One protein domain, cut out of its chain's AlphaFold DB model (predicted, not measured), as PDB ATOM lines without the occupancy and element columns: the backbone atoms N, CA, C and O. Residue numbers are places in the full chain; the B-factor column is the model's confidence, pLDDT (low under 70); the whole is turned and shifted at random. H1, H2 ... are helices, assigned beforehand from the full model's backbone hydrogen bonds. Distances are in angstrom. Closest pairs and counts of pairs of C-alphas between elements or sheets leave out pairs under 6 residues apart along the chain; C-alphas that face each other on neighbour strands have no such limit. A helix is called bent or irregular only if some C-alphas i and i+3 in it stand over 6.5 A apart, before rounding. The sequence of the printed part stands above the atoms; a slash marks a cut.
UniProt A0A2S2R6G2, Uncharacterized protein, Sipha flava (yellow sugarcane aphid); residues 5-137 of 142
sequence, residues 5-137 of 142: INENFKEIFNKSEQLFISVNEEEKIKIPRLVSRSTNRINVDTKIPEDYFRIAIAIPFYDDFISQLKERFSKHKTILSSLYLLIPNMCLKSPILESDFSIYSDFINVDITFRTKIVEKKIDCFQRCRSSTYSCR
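Overview. This is residues 5 to 137 of the 142 residues of an uncharacterized protein of Sipha flava (yellow sugarcane aphid) (UniProt A0A2S2R6G2). The domain is a long rod, with H1 and H2a at one end, H2b and H3 as shaft, and residues 120 to 137 sticking out at the other. It prints 133 residues with five named helices, H1 to H5, and no named strand: all helix. It is extended, with a radius of gyration of the C-alphas of 27.2 A and spans of 89, 34 and 25 A.

Arrangement. H1, residues 5 to 23, touches H2a, residues 49 to 56, with residues 6 to 13 alone; the closest C-alphas, Phe 13 and Glu 50, are 6.6 A apart. H2, one helix by its hydrogen bonds, is bent, C-alphas 56 and 59 being 6.9 A apart. Its arm H2b, residues 59 to 75, and H3, residues 77 to 86, meet only through their tight link. H4, residues 98 to 104, is irregular, with C-alphas 100 and 103 7.3 A apart. H5, residues 113 to 135, is apart from H4. Every O i to N i+4 pair is within hydrogen-bond range in H1, H2a and H2b, against 3 of 6 in H3, 18 of 19 in H5 and 0 of 3 in H4, which has 3 of 4 O i to N i+3 pairs.

Along the chain. H1 begins at C-alpha 5 (27.910, 30.914, 10.341). H5, 33.3 A long, ends at C-alpha 135 (60.973, -0.201, 60.397).

Size, cuts and confidence. The farthest C-alphas, Glu 26 and Arg 137, are 90.0 A apart. The links H1 to H2 and H3 to H4 are long. The pLDDT is under 70 at 61 residues, among them 95 to 137.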
ATOM      1  N   ILE A   5      26.948  30.051  11.038       84.94
ATOM      2  CA  ILE A   5      27.910  30.914  10.341       84.94
ATOM      3  C   ILE A   5      27.234  32.053   9.573       84.94
ATOM      4  O   ILE A   5      27.795  33.137   9.499       84.94
ATOM      5  N   ASN A   6      26.030  31.833   9.043       86.06
ATOM      6  CA  ASN A   6      25.320  32.840   8.256       86.06
ATOM      7  C   ASN A   6      24.909  34.039   9.120       86.06
ATOM      8  O   ASN A   6      25.188  35.176   8.759       86.06
ATOM      9  N   GLU A   7      24.301  33.782  10.279       88.06
ATOM     10  CA  GLU A   7      23.852  34.828  11.205       88.06
ATOM     11  C   GLU A   7      25.041  35.574  11.814       88.06
ATOM     12  O   GLU A   7      25.090  36.805  11.788       88.06
ATOM     13  N   ASN A   8      26.049  34.830  12.278       89.00
ATOM     14  CA  ASN A   8      27.239  35.413  12.895       89.00
ATOM     15  C   ASN A   8      28.047  36.245  11.888       89.00
ATOM     16  O   ASN A   8      28.551  37.317  12.219       89.00
ATOM     17  N   PHE A   9      28.187  35.758  10.649       92.69
ATOM     18  CA  PHE A   9      28.925  36.479   9.617       92.69
ATOM     19  C   PHE A   9      28.203  37.755   9.194       92.69
ATOM     20  O   PHE A   9      28.863  38.771   8.998       92.69
ATOM     21  N   LYS A  10      26.869  37.736   9.127       93.44
ATOM     22  CA  LYS A  10      26.073  38.929   8.830       93.44
ATOM     23  C   LYS A  10      26.338  40.058   9.827       93.44
ATOM     24  O   LYS A  10      26.528  41.205   9.431       93.44
ATOM     25  N   GLU A  11      26.423  39.743  11.119       94.25
ATOM     26  CA  GLU A  11      26.764  40.735  12.147       94.25
ATOM     27  C   GLU A  11      28.173  41.321  11.940       94.25
ATOM     28  O   GLU A  11      28.367  42.537  12.018       94.25
ATOM     29  N   ILE A  12      29.157  40.468  11.633       93.44
ATOM     30  CA  ILE A  12      30.539  40.885  11.347       93.44
ATOM     31  C   ILE A  12      30.595  41.765  10.091       93.44
ATOM     32  O   ILE A  12      31.293  42.784  10.077       93.44
ATOM     33  N   PHE A  13      29.853  41.397   9.049       94.38
ATOM     34  CA  PHE A  13      29.798  42.135   7.796       94.38
ATOM     35  C   PHE A  13      29.190  43.525   8.000       94.38
ATOM     36  O   PHE A  13      29.800  44.512   7.601       94.38
ATOM     37  N   ASN A  14      28.074  43.626   8.727       93.25
ATOM     38  CA  ASN A  14      27.441  44.908   9.050       93.25
ATOM     39  C   ASN A  14      28.373  45.835   9.845       93.25
ATOM     40  O   ASN A  14      28.470  47.022   9.544       93.25
ATOM     41  N   LYS A  15      29.103  45.302  10.836       93.50
ATOM     42  CA  LYS A  15      30.113  46.079  11.581       93.50
ATOM     43  C   LYS A  15      31.229  46.575  10.664       93.50
ATOM     44  O   LYS A  15      31.665  47.716  10.783       93.50
ATOM     45  N   SER A  16      31.674  45.726   9.740       91.31
ATOM     46  CA  SER A  16      32.698  46.082   8.756       91.31
ATOM     47  C   SER A  16      32.203  47.173   7.806       91.31
ATOM     48  O   SER A  16      32.952  48.092   7.502       91.31
ATOM     49  N   GLU A  17      30.938  47.112   7.385       90.56
ATOM     50  CA  GLU A  17      30.315  48.129   6.538       90.56
ATOM     51  C   GLU A  17      30.196  49.473   7.267       90.56
ATOM     52  O   GLU A  17      30.574  50.498   6.708       90.56
ATOM     53  N   GLN A  18      29.786  49.480   8.541       90.12
ATOM     54  CA  GLN A  18      29.759  50.704   9.353       90.12
ATOM     55  C   GLN A  18      31.146  51.331   9.522       90.12
ATOM     56  O   GLN A  18      31.297  52.544   9.376       90.12
ATOM     57  N   LEU A  19      32.168  50.512   9.793       90.25
ATOM     58  CA  LEU A  19      33.553  50.982   9.857       90.25
ATOM     59  C   LEU A  19      34.005  51.553   8.511       90.25
ATOM     60  O   LEU A  19      34.654  52.595   8.472       90.25
ATOM     61  N   PHE A  20      33.638  50.909   7.408       88.69
ATOM     62  CA  PHE A  20      34.016  51.367   6.078       88.69
ATOM     63  C   PHE A  20      33.364  52.712   5.730       88.69
ATOM     64  O   PHE A  20      34.063  53.614   5.281       88.69
ATOM     65  N   ILE A  21      32.073  52.878   6.040       88.00
ATOM     66  CA  ILE A  21      31.339  54.145   5.889       88.00
ATOM     67  C   ILE A  21      31.970  55.253   6.743       88.00
ATOM     68  O   ILE A  21      32.068  56.389   6.296       88.00
ATOM     69  N   SER A  22      32.439  54.935   7.956       87.19
ATOM     70  CA  SER A  22      33.079  55.931   8.832       87.19
ATOM     71  C   SER A  22      34.413  56.470   8.299       87.19
ATOM     72  O   SER A  22      34.835  57.550   8.701       87.19
ATOM     73  N   VAL A  23      35.084  55.719   7.419       87.00
ATOM     74  CA  VAL A  23      36.371  56.102   6.813       87.00
ATOM     75  C   VAL A  23      36.171  56.694   5.418       87.00
ATOM     76  O   VAL A  23      36.862  57.637   5.050       87.00
ATOM     77  N   ASN A  24      35.228  56.146   4.650       79.81
ATOM     78  CA  ASN A  24      34.914  56.542   3.284       79.81
ATOM     79  C   ASN A  24      33.404  56.797   3.200       79.81
ATOM     80  O   ASN A  24      32.633  55.863   2.991       79.81
ATOM     81  N   GLU A  25      32.996  58.059   3.363       72.50
ATOM     82  CA  GLU A  25      31.602  58.495   3.567       72.50
ATOM     83  C   GLU A  25      30.599  58.016   2.492       72.50
ATOM     84  O   GLU A  25      29.393  57.997   2.742       72.50
ATOM     85  N   GLU A  26      31.066  57.577   1.316       66.25
ATOM     86  CA  GLU A  26      30.206  57.225   0.177       66.25
ATOM     87  C   GLU A  26      30.437  55.824  -0.422       66.25
ATOM     88  O   GLU A  26      29.631  55.364  -1.238       66.25
ATOM     89  N   GLU A  27      31.503  55.104  -0.052       74.50
ATOM     90  CA  GLU A  27      31.781  53.800  -0.665       74.50
ATOM     91  C   GLU A  27      31.207  52.631   0.137       74.50
ATOM     92  O   GLU A  27      31.414  52.488   1.336       74.50
ATOM     93  N   LYS A  28      30.529  51.727  -0.574       80.12
ATOM     94  CA  LYS A  28      30.126  50.421  -0.048       80.12
ATOM     95  C   LYS A  28      31.199  49.381  -0.321       80.12
ATOM     96  O   LYS A  28      31.940  49.476  -1.301       80.12
ATOM     97  N   ILE A  29      31.215  48.335   0.499       85.94
ATOM     98  CA  ILE A  29      32.077  47.173   0.290       85.94
ATOM     99  C   ILE A  29      31.741  46.536  -1.070       85.94
ATOM    100  O   ILE A  29      30.619  46.090  -1.311       85.94
ATOM    101  N   LYS A  30      32.730  46.489  -1.968       88.19
ATOM    102  CA  LYS A  30      32.610  45.915  -3.317       88.19
ATOM    103  C   LYS A  30      33.323  44.568  -3.398       88.19
ATOM    104  O   LYS A  30      34.318  44.328  -2.714       88.19
ATOM    105  N   ILE A  31      32.830  43.699  -4.279       87.69
ATOM    106  CA  ILE A  31      33.500  42.433  -4.594       87.69
ATOM    107  C   ILE A  31      34.816  42.743  -5.329       87.69
ATOM    108  O   ILE A  31      34.805  43.529  -6.283       87.69
ATOM    109  N   PRO A  32      35.952  42.147  -4.919       84.56
ATOM    110  CA  PRO A  32      37.216  42.282  -5.632       84.56
ATOM    111  C   PRO A  32      37.107  41.806  -7.083       84.56
ATOM    112  O   PRO A  32      36.338  40.904  -7.407       84.56
ATOM    113  N   ARG A  33      37.938  42.361  -7.969       81.00
ATOM    114  CA  ARG A  33      37.975  41.931  -9.372       81.00
ATOM    115  C   ARG A  33      38.301  40.435  -9.476       81.00
ATOM    116  O   ARG A  33      39.387  40.009  -9.087       81.00
ATOM    117  N   LEU A  34      37.393  39.673 -10.082       74.38
ATOM    118  CA  LEU A  34      37.631  38.285 -10.470       74.38
ATOM    119  C   LEU A  34      38.502  38.249 -11.733       74.38
ATOM    120  O   LEU A  34      38.225  38.942 -12.714       74.38
ATOM    121  N   VAL A  35      39.580  37.464 -11.707       68.88
ATOM    122  CA  VAL A  35      40.509  37.311 -12.837       68.88
ATOM    123  C   VAL A  35      40.629  35.831 -13.167       68.88
ATOM    124  O   VAL A  35      40.946  35.026 -12.295       68.88
ATOM    125  N   SER A  36      40.448  35.472 -14.439       68.56
ATOM    126  CA  SER A  36      40.483  34.079 -14.921       68.56
ATOM    127  C   SER A  36      41.794  33.342 -14.632       68.56
ATOM    128  O   SER A  36      41.813  32.120 -14.572       68.56
ATOM    129  N   ARG A  37      42.893  34.079 -14.431       73.44
ATOM    130  CA  ARG A  37      44.229  33.537 -14.139       73.44
ATOM    131  C   ARG A  37      44.512  33.323 -12.648       73.44
ATOM    132  O   ARG A  37      45.580  32.825 -12.314       73.44
ATOM    133  N   SER A  38      43.615  33.728 -11.746       67.19
ATOM    134  CA  SER A  38      43.822  33.529 -10.308       67.19
ATOM    135  C   SER A  38      43.596  32.062  -9.942       67.19
ATOM    136  O   SER A  38      42.457  31.629  -9.820       67.19
ATOM    137  N   THR A  39      44.674  31.303  -9.747       69.81
ATOM    138  CA  THR A  39      44.620  29.880  -9.362       69.81
ATOM    139  C   THR A  39      44.536  29.663  -7.852       69.81
ATOM    140  O   THR A  39      44.028  28.643  -7.407       69.81
ATOM    141  N   ASN A  40      45.024  30.620  -7.054       76.50
ATOM    142  CA  ASN A  40      45.134  30.464  -5.597       76.50
ATOM    143  C   ASN A  40      43.880  30.913  -4.834       76.50
ATOM    144  O   ASN A  40      43.764  30.644  -3.643       76.50
ATOM    145  N   ARG A  41      42.961  31.636  -5.488       71.06
ATOM    146  CA  ARG A  41      41.703  32.094  -4.883       71.06
ATOM    147  C   ARG A  41      40.526  31.427  -5.567       71.06
ATOM    148  O   ARG A  41      40.527  31.260  -6.782       71.06
ATOM    149  N   ILE A  42      39.520  31.100  -4.769       76.62
ATOM    150  CA  ILE A  42      38.251  30.572  -5.252       76.62
ATOM    151  C   ILE A  42      37.528  31.675  -6.049       76.62
ATOM    152  O   ILE A  42      37.369  32.798  -5.571       76.62
ATOM    153  N   ASN A  43      37.108  31.360  -7.275       78.94
ATOM    154  CA  ASN A  43      36.274  32.245  -8.088       78.94
ATOM    155  C   ASN A  43      34.808  32.009  -7.708       78.94
ATOM    156  O   ASN A  43      34.134  31.174  -8.306       78.94
ATOM    157  N   VAL A  44      34.341  32.701  -6.667       83.56
ATOM    158  CA  VAL A  44      32.937  32.635  -6.239       83.56
ATOM    159  C   VAL A  44      32.067  33.377  -7.251       83.56
ATOM    160  O   VAL A  44      32.269  34.569  -7.477       83.56
ATOM    161  N   ASP A  45      31.082  32.688  -7.825       82.12
ATOM    162  CA  ASP A  45      30.078  33.303  -8.696       82.12
ATOM    163  C   ASP A  45      28.915  33.856  -7.856       82.12
ATOM    164  O   ASP A  45      27.859  33.239  -7.714       82.12
ATOM    165  N   THR A  46      29.140  35.001  -7.212       87.06
ATOM    166  CA  THR A  46      28.103  35.739  -6.480       87.06
ATOM    167  C   THR A  46      28.159  37.223  -6.816       87.06
ATOM    168  O   THR A  46      29.220  37.800  -7.043       87.06
ATOM    169  N   LYS A  47      26.987  37.865  -6.843       86.06
ATOM    170  CA  LYS A  47      26.854  39.321  -7.043       86.06
ATOM    171  C   LYS A  47      26.728  40.091  -5.727       86.06
ATOM    172  O   LYS A  47      26.831  41.314  -5.723       86.06
ATOM    173  N   ILE A  48      26.489  39.376  -4.629       91.12
ATOM    174  CA  ILE A  48      26.289  39.937  -3.293       91.12
ATOM    175  C   ILE A  48      27.642  39.932  -2.561       91.12
ATOM    176  O   ILE A  48      28.207  38.851  -2.365       91.12
ATOM    177  N   PRO A  49      28.177  41.102  -2.151       91.00
ATOM    178  CA  PRO A  49      29.469  41.186  -1.468       91.00
ATOM    179  C   PRO A  49      29.531  40.375  -0.174       91.00
ATOM    180  O   PRO A  49      30.520  39.684   0.064       91.00
ATOM    181  N   GLU A  50      28.466  40.401   0.627       92.81
ATOM    182  CA  GLU A  50      28.362  39.614   1.861       92.81
ATOM    183  C   GLU A  50      28.585  38.119   1.586       92.81
ATOM    184  O   GLU A  50      29.457  37.490   2.188       92.81
ATOM    185  N   ASP A  51      27.872  37.558   0.606       92.50
ATOM    186  CA  ASP A  51      28.013  36.149   0.235       92.50
ATOM    187  C   ASP A  51      29.396  35.822  -0.318       92.50
ATOM    188  O   ASP A  51      29.951  34.768  -0.004       92.50
ATOM    189  N   TYR A  52      29.971  36.730  -1.109       92.88
ATOM    190  CA  TYR A  52      31.325  36.567  -1.624       92.88
ATOM    191  C   TYR A  52      32.336  36.382  -0.487       92.88
ATOM    192  O   TYR A  52      33.064  35.390  -0.460       92.88
ATOM    193  N   PHE A  53      32.368  37.302   0.483       92.19
ATOM    194  CA  PHE A  53      33.327  37.238   1.589       92.19
ATOM    195  C   PHE A  53      33.031  36.087   2.556       92.19
ATOM    196  O   PHE A  53      33.961  35.475   3.087       92.19
ATOM    197  N   ARG A  54      31.757  35.725   2.730       92.62
ATOM    198  CA  ARG A  54      31.363  34.545   3.507       92.62
ATOM    199  C   ARG A  54      31.960  33.265   2.919       92.62
ATOM    200  O   ARG A  54      32.552  32.474   3.650       92.62
ATOM    201  N   ILE A  55      31.838  33.076   1.604       91.00
ATOM    202  CA  ILE A  55      32.314  31.871   0.911       91.00
ATOM    203  C   ILE A  55      33.837  31.882   0.752       91.00
ATOM    204  O   ILE A  55      34.484  30.869   1.001       91.00
ATOM    205  N   ALA A  56      34.417  33.010   0.348       90.38
ATOM    206  CA  ALA A  56      35.838  33.097   0.021       90.38
ATOM    207  C   ALA A  56      36.752  33.199   1.253       90.38
ATOM    208  O   ALA A  56      37.918  32.819   1.165       90.38
ATOM    209  N   ILE A  57      36.256  33.736   2.375       90.38
ATOM    210  CA  ILE A  57      37.071  34.001   3.570       90.38
ATOM    211  C   ILE A  57      36.533  33.253   4.782       90.38
ATOM    212  O   ILE A  57      37.260  32.452   5.367       90.38
ATOM    213  N   ALA A  58      35.278  33.502   5.170       91.75
ATOM    214  CA  ALA A  58      34.779  33.020   6.454       91.75
ATOM    215  C   ALA A  58      34.765  31.490   6.519       91.75
ATOM    216  O   ALA A  58      35.353  30.922   7.434       91.75
ATOM    217  N   ILE A  59      34.146  30.820   5.541       90.56
ATOM    218  CA  ILE A  59      34.057  29.354   5.525       90.56
ATOM    219  C   ILE A  59      35.455  28.702   5.561       90.56
ATOM    220  O   ILE A  59      35.701  27.952   6.507       90.56
ATOM    221  N   PRO A  60      36.395  29.017   4.641       91.06
ATOM    222  CA  PRO A  60      37.741  28.444   4.673       91.06
ATOM    223  C   PRO A  60      38.475  28.693   5.991       91.06
ATOM    224  O   PRO A  60      39.130  27.794   6.509       91.06
ATOM    225  N   PHE A  61      38.339  29.894   6.559       91.50
ATOM    226  CA  PHE A  61      38.958  30.227   7.837       91.50
ATOM    227  C   PHE A  61      38.409  29.371   8.982       91.50
ATOM    228  O   PHE A  61      39.183  28.816   9.759       91.50
ATOM    229  N   TYR A  62      37.084  29.231   9.091       90.75
ATOM    230  CA  TYR A  62      36.481  28.391  10.126       90.75
ATOM    231  C   TYR A  62      36.850  26.918   9.953       90.75
ATOM    232  O   TYR A  62      37.047  26.224  10.950       90.75
ATOM    233  N   ASP A  63      36.961  26.437   8.719       90.94
ATOM    234  CA  ASP A  63      37.359  25.057   8.438       90.94
ATOM    235  C   ASP A  63      38.778  24.774   8.886       90.94
ATOM    236  O   ASP A  63      39.021  23.790   9.589       90.94
ATOM    237  N   ASP A  64      39.697  25.662   8.515       92.88
ATOM    238  CA  ASP A  64      41.091  25.561   8.907       92.88
ATOM    239  C   ASP A  64      41.232  25.680  10.427       92.88
ATOM    240  O   ASP A  64      41.879  24.850  11.060       92.88
ATOM    241  N   PHE A  65      40.521  26.620  11.051       91.00
ATOM    242  CA  PHE A  65      40.512  26.765  12.501       91.00
ATOM    243  C   PHE A  65      40.009  25.499  13.210       91.00
ATOM    244  O   PHE A  65      40.651  25.010  14.139       91.00
ATOM    245  N   ILE A  66      38.900  24.911  12.749       89.75
ATOM    246  CA  ILE A  66      38.392  23.641  13.286       89.75
ATOM    247  C   ILE A  66      39.422  22.523  13.087       89.75
ATOM    248  O   ILE A  66      39.622  21.717  13.997       89.75
ATOM    249  N   SER A  67      40.075  22.466  11.923       91.12
ATOM    250  CA  SER A  67      41.120  21.484  11.626       91.12
ATOM    251  C   SER A  67      42.301  21.613  12.589       91.12
ATOM    252  O   SER A  67      42.687  20.632  13.225       91.12
ATOM    253  N   GLN A  68      42.799  22.832  12.801       90.38
ATOM    254  CA  GLN A  68      43.884  23.115  13.739       90.38
ATOM    255  C   GLN A  68      43.519  22.730  15.176       90.38
ATOM    256  O   GLN A  68      44.338  22.137  15.883       90.38
ATOM    257  N   LEU A  69      42.295  23.036  15.623       87.31
ATOM    258  CA  LEU A  69      41.830  22.622  16.948       87.31
ATOM    259  C   LEU A  69      41.816  21.096  17.056       87.31
ATOM    260  O   LEU A  69      42.378  20.541  18.000       87.31
ATOM    261  N   LYS A  70      41.236  20.408  16.068       86.25
ATOM    262  CA  LYS A  70      41.213  18.943  16.039       86.25
ATOM    263  C   LYS A  70      42.618  18.362  16.072       86.25
ATOM    264  O   LYS A  70      42.862  17.457  16.862       86.25
ATOM    265  N   GLU A  71      43.544  18.878  15.274       86.88
ATOM    266  CA  GLU A  71      44.920  18.390  15.228       86.88
ATOM    267  C   GLU A  71      45.625  18.552  16.582       86.88
ATOM    268  O   GLU A  71      46.196  17.592  17.105       86.88
ATOM    269  N   ARG A  72      45.544  19.744  17.185       84.75
ATOM    270  CA  ARG A  72      46.184  20.041  18.475       84.75
ATOM    271  C   ARG A  72      45.603  19.189  19.600       84.75
ATOM    272  O   ARG A  72      46.354  18.565  20.348       84.75
ATOM    273  N   PHE A  73      44.279  19.118  19.714       77.62
ATOM    274  CA  PHE A  73      43.647  18.390  20.814       77.62
ATOM    275  C   PHE A  73      43.694  16.871  20.631       77.62
ATOM    276  O   PHE A  73      43.855  16.155  21.616       77.62
ATOM    277  N   SER A  74      43.665  16.366  19.393       77.19
ATOM    278  CA  SER A  74      43.790  14.924  19.139       77.19
ATOM    279  C   SER A  74      45.192  14.407  19.469       77.19
ATOM    280  O   SER A  74      45.319  13.368  20.113       77.19
ATOM    281  N   LYS A  75      46.252  15.145  19.097       76.12
ATOM    282  CA  LYS A  75      47.648  14.762  19.391       76.12
ATOM    283  C   LYS A  75      47.954  14.734  20.888       76.12
ATOM    284  O   LYS A  75      48.723  13.895  21.347       76.12
ATOM    285  N   HIS A  76      47.347  15.637  21.654       74.75
ATOM    286  CA  HIS A  76      47.612  15.790  23.084       74.75
ATOM    287  C   HIS A  76      46.507  15.218  23.979       74.75
ATOM    288  O   HIS A  76      46.512  15.481  25.180       74.75
ATOM    289  N   LYS A  77      45.592  14.406  23.433       69.62
ATOM    290  CA  LYS A  77      44.433  13.860  24.156       69.62
ATOM    291  C   LYS A  77      44.823  13.155  25.460       69.62
ATOM    292  O   LYS A  77      44.223  13.400  26.505       69.62
ATOM    293  N   THR A  78      45.873  12.339  25.432       66.50
ATOM    294  CA  THR A  78      46.387  11.612  26.608       66.50
ATOM    295  C   THR A  78      47.063  12.539  27.621       66.50
ATOM    296  O   THR A  78      46.818  12.428  28.821       66.50
ATOM    297  N   ILE A  79      47.865  13.496  27.145       69.50
ATOM    298  CA  ILE A  79      48.566  14.473  27.988       69.50
ATOM    299  C   ILE A  79      47.555  15.376  28.699       69.50
ATOM    300  O   ILE A  79      47.618  15.515  29.916       69.50
ATOM    301  N   LEU A  80      46.581  15.928  27.976       68.00
ATOM    302  CA  LEU A  80      45.526  16.775  28.538       68.00
ATOM    303  C   LEU A  80      44.690  16.026  29.580       68.00
ATOM    304  O   LEU A  80      44.453  16.553  30.666       68.00
ATOM    305  N   SER A  81      44.336  14.768  29.300       66.50
ATOM    306  CA  SER A  81      43.647  13.902  30.270       66.50
ATOM    307  C   SER A  81      44.485  13.688  31.538       66.50
ATOM    308  O   SER A  81      43.949  13.644  32.643       66.50
ATOM    309  N   SER A  82      45.812  13.604  31.407       67.25
ATOM    310  CA  SER A  82      46.717  13.466  32.553       67.25
ATOM    311  C   SER A  82      46.949  14.770  33.329       67.25
ATOM    312  O   SER A  82      47.129  14.715  34.543       67.25
ATOM    313  N   LEU A  83      46.888  15.945  32.683       70.62
ATOM    314  CA  LEU A  83      47.029  17.245  33.359       70.62
ATOM    315  C   LEU A  83      45.927  17.458  34.402       70.62
ATOM    316  O   LEU A  83      46.181  18.030  35.460       70.62
ATOM    317  N   TYR A  84      44.733  16.916  34.162       67.50
ATOM    318  CA  TYR A  84      43.659  16.904  35.154       67.50
ATOM    319  C   TYR A  84      44.058  16.209  36.472       67.50
ATOM    320  O   TYR A  84      43.607  16.585  37.554       67.50
ATOM    321  N   LEU A  85      44.948  15.216  36.412       66.75
ATOM    322  CA  LEU A  85      45.427  14.463  37.576       66.75
ATOM    323  C   LEU A  85      46.446  15.252  38.412       66.75
ATOM    324  O   LEU A  85      46.732  14.864  39.549       66.75
ATOM    325  N   LEU A  86      47.000  16.337  37.858       69.44
ATOM    326  CA  LEU A  86      47.929  17.226  38.555       69.44
ATOM    327  C   LEU A  86      47.214  18.247  39.438       69.44
ATOM    328  O   LEU A  86      47.848  18.777  40.346       69.44
ATOM    329  N   ILE A  87      45.921  18.509  39.209       70.94
ATOM    330  CA  ILE A  87      45.152  19.452  40.024       70.94
ATOM    331  C   ILE A  87      44.956  18.840  41.420       70.94
ATOM    332  O   ILE A  87      44.283  17.811  41.550       70.94
ATOM    333  N   PRO A  88      45.529  19.432  42.486       71.62
ATOM    334  CA  PRO A  88      45.348  18.922  43.837       71.62
ATOM    335  C   PRO A  88      43.884  19.044  44.263       71.62
ATOM    336  O   PRO A  88      43.246  20.062  44.011       71.62
ATOM    337  N   ASN A  89      43.369  18.053  44.996       65.25
ATOM    338  CA  ASN A  89      41.991  18.089  45.506       65.25
ATOM    339  C   ASN A  89      41.709  19.320  46.390       65.25
ATOM    340  O   ASN A  89      40.575  19.770  46.452       65.25
ATOM    341  N   MET A  90      42.737  19.897  47.020       65.06
ATOM    342  CA  MET A  90      42.641  21.132  47.815       65.06
ATOM    343  C   MET A  90      42.276  22.367  46.975       65.06
ATOM    344  O   MET A  90      41.794  23.357  47.511       65.06
ATOM    345  N   CYS A  91      42.513  22.319  45.662       68.44
ATOM    346  CA  CYS A  91      42.154  23.382  44.727       68.44
ATOM    347  C   CYS A  91      40.720  23.230  44.187       68.44
ATOM    348  O   CYS A  91      40.244  24.112  43.474       68.44
ATOM    349  N   LEU A  92      40.029  22.130  44.510       69.19
ATOM    350  CA  LEU A  92      38.667  21.857  44.063       69.19
ATOM    351  C   LEU A  92      37.665  22.409  45.081       69.19
ATOM    352  O   LEU A  92      37.602  21.946  46.216       69.19
ATOM    353  N   LYS A  93      36.865  23.400  44.669       74.94
ATOM    354  CA  LYS A  93      35.763  23.935  45.492       74.94
ATOM    355  C   LYS A  93      34.552  22.997  45.528       74.94
ATOM    356  O   LYS A  93      33.771  23.039  46.472       74.94
ATOM    357  N   SER A  94      34.407  22.160  44.507       73.75
ATOM    358  CA  SER A  94      33.353  21.162  44.356       73.75
ATOM    359  C   SER A  94      33.924  19.902  43.698       73.75
ATOM    360  O   SER A  94      34.928  19.987  42.979       73.75
ATOM    361  N   PRO A  95      33.322  18.723  43.938       68.50
ATOM    362  CA  PRO A  95      33.670  17.522  43.195       68.50
ATOM    363  C   PRO A  95      33.384  17.750  41.711       68.50
ATOM    364  O   PRO A  95      32.326  18.254  41.350       68.50
ATOM    365  N   ILE A  96      34.352  17.395  40.875       67.12
ATOM    366  CA  ILE A  96      34.228  17.523  39.426       67.12
ATOM    367  C   ILE A  96      33.417  16.339  38.916       67.12
ATOM    368  O   ILE A  96      33.776  15.186  39.175       67.12
ATOM    369  N   LEU A  97      32.334  16.640  38.209       69.38
ATOM    370  CA  LEU A  97      31.419  15.668  37.631       69.38
ATOM    371  C   LEU A  97      31.724  15.472  36.143       69.38
ATOM    372  O   LEU A  97      32.302  16.329  35.481       69.38
ATOM    373  N   GLU A  98      31.304  14.341  35.586       65.62
ATOM    374  CA  GLU A  98      31.462  14.046  34.158       65.62
ATOM    375  C   GLU A  98      30.784  15.097  33.257       65.62
ATOM    376  O   GLU A  98      31.286  15.420  32.181       65.62
ATOM    377  N   SER A  99      29.717  15.737  33.752       68.06
ATOM    378  CA  SER A  99      29.058  16.878  33.103       68.06
ATOM    379  C   SER A  99      29.972  18.087  32.901       68.06
ATOM    380  O   SER A  99      29.795  18.817  31.927       68.06
ATOM    381  N   ASP A 100      30.962  18.292  33.772       68.00
ATOM    382  CA  ASP A 100      31.881  19.438  33.703       68.00
ATOM    383  C   ASP A 100      32.836  19.321  32.509       68.00
ATOM    384  O   ASP A 100      33.381  20.313  32.023       68.00
ATOM    385  N   PHE A 101      32.994  18.104  31.984       68.81
ATOM    386  CA  PHE A 101      33.774  17.820  30.787       68.81
ATOM    387  C   PHE A 101      32.925  17.741  29.517       68.81
ATOM    388  O   PHE A 101      33.486  17.529  28.445       68.81
ATOM    389  N   SER A 102      31.605  17.951  29.592       69.69
ATOM    390  CA  SER A 102      30.690  17.840  28.440       69.69
ATOM    391  C   SER A 102      31.072  18.737  27.259       69.69
ATOM    392  O   SER A 102      30.896  18.346  26.113       69.69
ATOM    393  N   ILE A 103      31.663  19.905  27.524       68.31
ATOM    394  CA  ILE A 103      32.148  20.841  26.495       68.31
ATOM    395  C   ILE A 103      33.340  20.256  25.718       68.31
ATOM    396  O   ILE A 103      33.554  20.584  24.552       68.31
ATOM    397  N   TYR A 104      34.122  19.389  26.361       65.88
ATOM    398  CA  TYR A 104      35.342  18.805  25.815       65.88
ATOM    399  C   TYR A 104      35.205  17.311  25.512       65.88
ATOM    400  O   TYR A 104      36.206  16.689  25.160       65.88
ATOM    401  N   SER A 105      34.012  16.728  25.649       66.50
ATOM    402  CA  SER A 105      33.770  15.289  25.475       66.50
ATOM    403  C   SER A 105      34.182  14.803  24.082       66.50
ATOM    404  O   SER A 105      34.782  13.740  23.944       66.50
ATOM    405  N   ASP A 106      33.988  15.644  23.065       67.81
ATOM    406  CA  ASP A 106      34.426  15.395  21.689       67.81
ATOM    407  C   ASP A 106      35.961  15.293  21.552       67.81
ATOM    408  O   ASP A 106      36.476  14.692  20.606       67.81
ATOM    409  N   PHE A 107      36.712  15.867  22.495       60.78
ATOM    410  CA  PHE A 107      38.167  16.016  22.428       60.78
ATOM    411  C   PHE A 107      38.919  15.191  23.480       60.78
ATOM    412  O   PHE A 107      40.050  14.775  23.231       60.78
ATOM    413  N   ILE A 108      38.315  14.908  24.636       61.38
ATOM    414  CA  ILE A 108      38.945  14.254  25.789       61.38
ATOM    415  C   ILE A 108      38.255  12.910  26.050       61.38
ATOM    416  O   ILE A 108      37.045  12.859  26.220       61.38
ATOM    417  N   ASN A 109      39.026  11.816  26.119       59.19
ATOM    418  CA  ASN A 109      38.522  10.567  26.698       59.19
ATOM    419  C   ASN A 109      38.717  10.720  28.193       59.19
ATOM    420  O   ASN A 109      39.838  10.576  28.687       59.19
ATOM    421  N   VAL A 110      37.651  11.063  28.904       57.78
ATOM    422  CA  VAL A 110      37.676  11.065  30.361       57.78
ATOM    423  C   VAL A 110      37.605   9.607  30.813       57.78
ATOM    424  O   VAL A 110      36.598   9.138  31.321       57.78
ATOM    425  N   ASP A 111      38.681   8.850  30.604       57.62
ATOM    426  CA  ASP A 111      38.824   7.534  31.218       57.62
ATOM    427  C   ASP A 111      39.109   7.759  32.711       57.62
ATOM    428  O   ASP A 111      40.254   7.827  33.172       57.62
ATOM    429  N   ILE A 112      38.030   7.913  33.487       54.69
ATOM    430  CA  ILE A 112      38.022   8.025  34.959       54.69
ATOM    431  C   ILE A 112      38.806   6.855  35.593       54.69
ATOM    432  O   ILE A 112      39.406   6.987  36.661       54.69
ATOM    433  N   THR A 113      38.906   5.731  34.883       49.44
ATOM    434  CA  THR A 113      39.726   4.549  35.181       49.44
ATOM    435  C   THR A 113      41.227   4.825  35.333       49.44
ATOM    436  O   THR A 113      41.926   4.023  35.954       49.44
ATOM    437  N   PHE A 114      41.764   5.945  34.833       51.41
ATOM    438  CA  PHE A 114      43.157   6.326  35.112       51.41
ATOM    439  C   PHE A 114      43.317   6.980  36.496       51.41
ATOM    440  O   PHE A 114      44.354   6.805  37.143       51.41
ATOM    441  N   ARG A 115      42.279   7.673  37.004       52.94
ATOM    442  CA  ARG A 115      42.269   8.211  38.380       52.94
ATOM    443  C   ARG A 115      42.357   7.085  39.402       52.94
ATOM    444  O   ARG A 115      43.144   7.215  40.333       52.94
ATOM    445  N   THR A 116      41.611   5.993  39.227       51.78
ATOM    446  CA  THR A 116      41.612   4.872  40.184       51.78
ATOM    447  C   THR A 116      42.992   4.224  40.281       51.78
ATOM    448  O   THR A 116      43.535   4.147  41.377       51.78
ATOM    449  N   LYS A 117      43.645   3.930  39.149       53.31
ATOM    450  CA  LYS A 117      45.004   3.350  39.125       53.31
ATOM    451  C   LYS A 117      46.085   4.264  39.721       53.31
ATOM    452  O   LYS A 117      47.029   3.782  40.345       53.31
ATOM    453  N   ILE A 118      45.991   5.588  39.532       56.84
ATOM    454  CA  ILE A 118      46.942   6.538  40.145       56.84
ATOM    455  C   ILE A 118      46.660   6.733  41.634       56.84
ATOM    456  O   ILE A 118      47.608   6.857  42.407       56.84
ATOM    457  N   VAL A 119      45.392   6.773  42.051       57.31
ATOM    458  CA  VAL A 119      45.020   6.833  43.471       57.31
ATOM    459  C   VAL A 119      45.497   5.571  44.183       57.31
ATOM    460  O   VAL A 119      46.141   5.699  45.217       57.31
ATOM    461  N   GLU A 120      45.308   4.392  43.590       57.91
ATOM    462  CA  GLU A 120      45.870   3.125  44.073       57.91
ATOM    463  C   GLU A 120      47.393   3.209  44.202       57.91
ATOM    464  O   GLU A 120      47.918   2.984  45.286       57.91
ATOM    465  N   LYS A 121      48.115   3.659  43.162       59.59
ATOM    466  CA  LYS A 121      49.577   3.846  43.241       59.59
ATOM    467  C   LYS A 121      50.017   4.889  44.274       59.59
ATOM    468  O   LYS A 121      51.063   4.716  44.897       59.59
ATOM    469  N   LYS A 122      49.268   5.983  44.454       58.53
ATOM    470  CA  LYS A 122      49.546   7.003  45.483       58.53
ATOM    471  C   LYS A 122      49.309   6.441  46.885       58.53
ATOM    472  O   LYS A 122      50.123   6.710  47.765       58.53
ATOM    473  N   ILE A 123      48.248   5.659  47.081       60.34
ATOM    474  CA  ILE A 123      47.957   4.952  48.334       60.34
ATOM    475  C   ILE A 123      49.054   3.922  48.617       60.34
ATOM    476  O   ILE A 123      49.594   3.933  49.717       60.34
ATOM    477  N   ASP A 124      49.465   3.130  47.626       62.44
ATOM    478  CA  ASP A 124      50.553   2.149  47.738       62.44
ATOM    479  C   ASP A 124      51.884   2.806  48.115       62.44
ATOM    480  O   ASP A 124      52.574   2.351  49.027       62.44
ATOM    481  N   CYS A 125      52.250   3.910  47.452       58.09
ATOM    482  CA  CYS A 125      53.445   4.679  47.803       58.09
ATOM    483  C   CYS A 125      53.354   5.236  49.228       58.09
ATOM    484  O   CYS A 125      54.322   5.160  49.983       58.09
ATOM    485  N   PHE A 126      52.195   5.768  49.625       59.12
ATOM    486  CA  PHE A 126      51.990   6.296  50.970       59.12
ATOM    487  C   PHE A 126      52.053   5.194  52.040       59.12
ATOM    488  O   PHE A 126      52.687   5.384  53.078       59.12
ATOM    489  N   GLN A 127      51.469   4.022  51.776       63.56
ATOM    490  CA  GLN A 127      51.541   2.847  52.646       63.56
ATOM    491  C   GLN A 127      52.975   2.311  52.745       63.56
ATOM    492  O   GLN A 127      53.449   2.084  53.856       63.56
ATOM    493  N   ARG A 128      53.718   2.219  51.633       58.28
ATOM    494  CA  ARG A 128      55.151   1.861  51.631       58.28
ATOM    495  C   ARG A 128      56.005   2.829  52.448       58.28
ATOM    496  O   ARG A 128      56.833   2.383  53.243       58.28
ATOM    497  N   CYS A 129      55.786   4.134  52.306       54.91
ATOM    498  CA  CYS A 129      56.472   5.147  53.113       54.91
ATOM    499  C   CYS A 129      56.126   5.022  54.609       54.91
ATOM    500  O   CYS A 129      56.989   5.212  55.469       54.91
ATOM    501  N   ARG A 130      54.890   4.631  54.946       56.03
ATOM    502  CA  ARG A 130      54.482   4.353  56.331       56.03
ATOM    503  C   ARG A 130      55.171   3.099  56.882       56.03
ATOM    504  O   ARG A 130      55.756   3.150  57.954       56.03
ATOM    505  N   SER A 131      55.205   2.001  56.133       54.38
ATOM    506  CA  SER A 131      55.878   0.761  56.553       54.38
ATOM    507  C   SER A 131      57.398   0.928  56.713       54.38
ATOM    508  O   SER A 131      57.987   0.384  57.645       54.38
ATOM    509  N   SER A 132      58.034   1.749  55.870       51.88
ATOM    510  CA  SER A 132      59.461   2.087  55.983       51.88
ATOM    511  C   SER A 132      59.786   2.939  57.217       51.88
ATOM    512  O   SER A 132      60.882   2.829  57.762       51.88
ATOM    513  N   THR A 133      58.854   3.775  57.681       48.28
ATOM    514  CA  THR A 133      59.050   4.621  58.873       48.28
ATOM    515  C   THR A 133      58.819   3.865  60.187       48.28
ATOM    516  O   THR A 133      59.480   4.177  61.178       48.28
ATOM    517  N   TYR A 134      57.980   2.819  60.202       47.56
ATOM    518  CA  TYR A 134      57.864   1.903  61.352       47.56
ATOM    519  C   TYR A 134      59.072   0.958  61.494       47.56
ATOM    520  O   TYR A 134      59.464   0.644  62.617       47.56
ATOM    521  N   SER A 135      59.725   0.584  60.386       41.94
ATOM    522  CA  SER A 135      60.973  -0.201  60.397       41.94
ATOM    523  C   SER A 135      62.148   0.534  61.060       41.94
ATOM    524  O   SER A 135      63.015  -0.115  61.637       41.94
ATOM    525  N   CYS A 136      62.194   1.870  61.005       41.06
ATOM    526  CA  CYS A 136      63.282   2.665  61.595       41.06
ATOM    527  C   CYS A 136      63.050   3.070  63.063       41.06
ATOM    528  O   CYS A 136      63.951   3.638  63.676       41.06
ATOM    529  N   ARG A 137      61.866   2.823  63.645       43.19
ATOM    530  CA  ARG A 137      61.544   3.233  65.030       43.19
ATOM    531  C   ARG A 137      61.704   2.139  66.092       43.19
ATOM    532  O   ARG A 137      61.721   2.485  67.266       43.19
TER     533      ARG A 137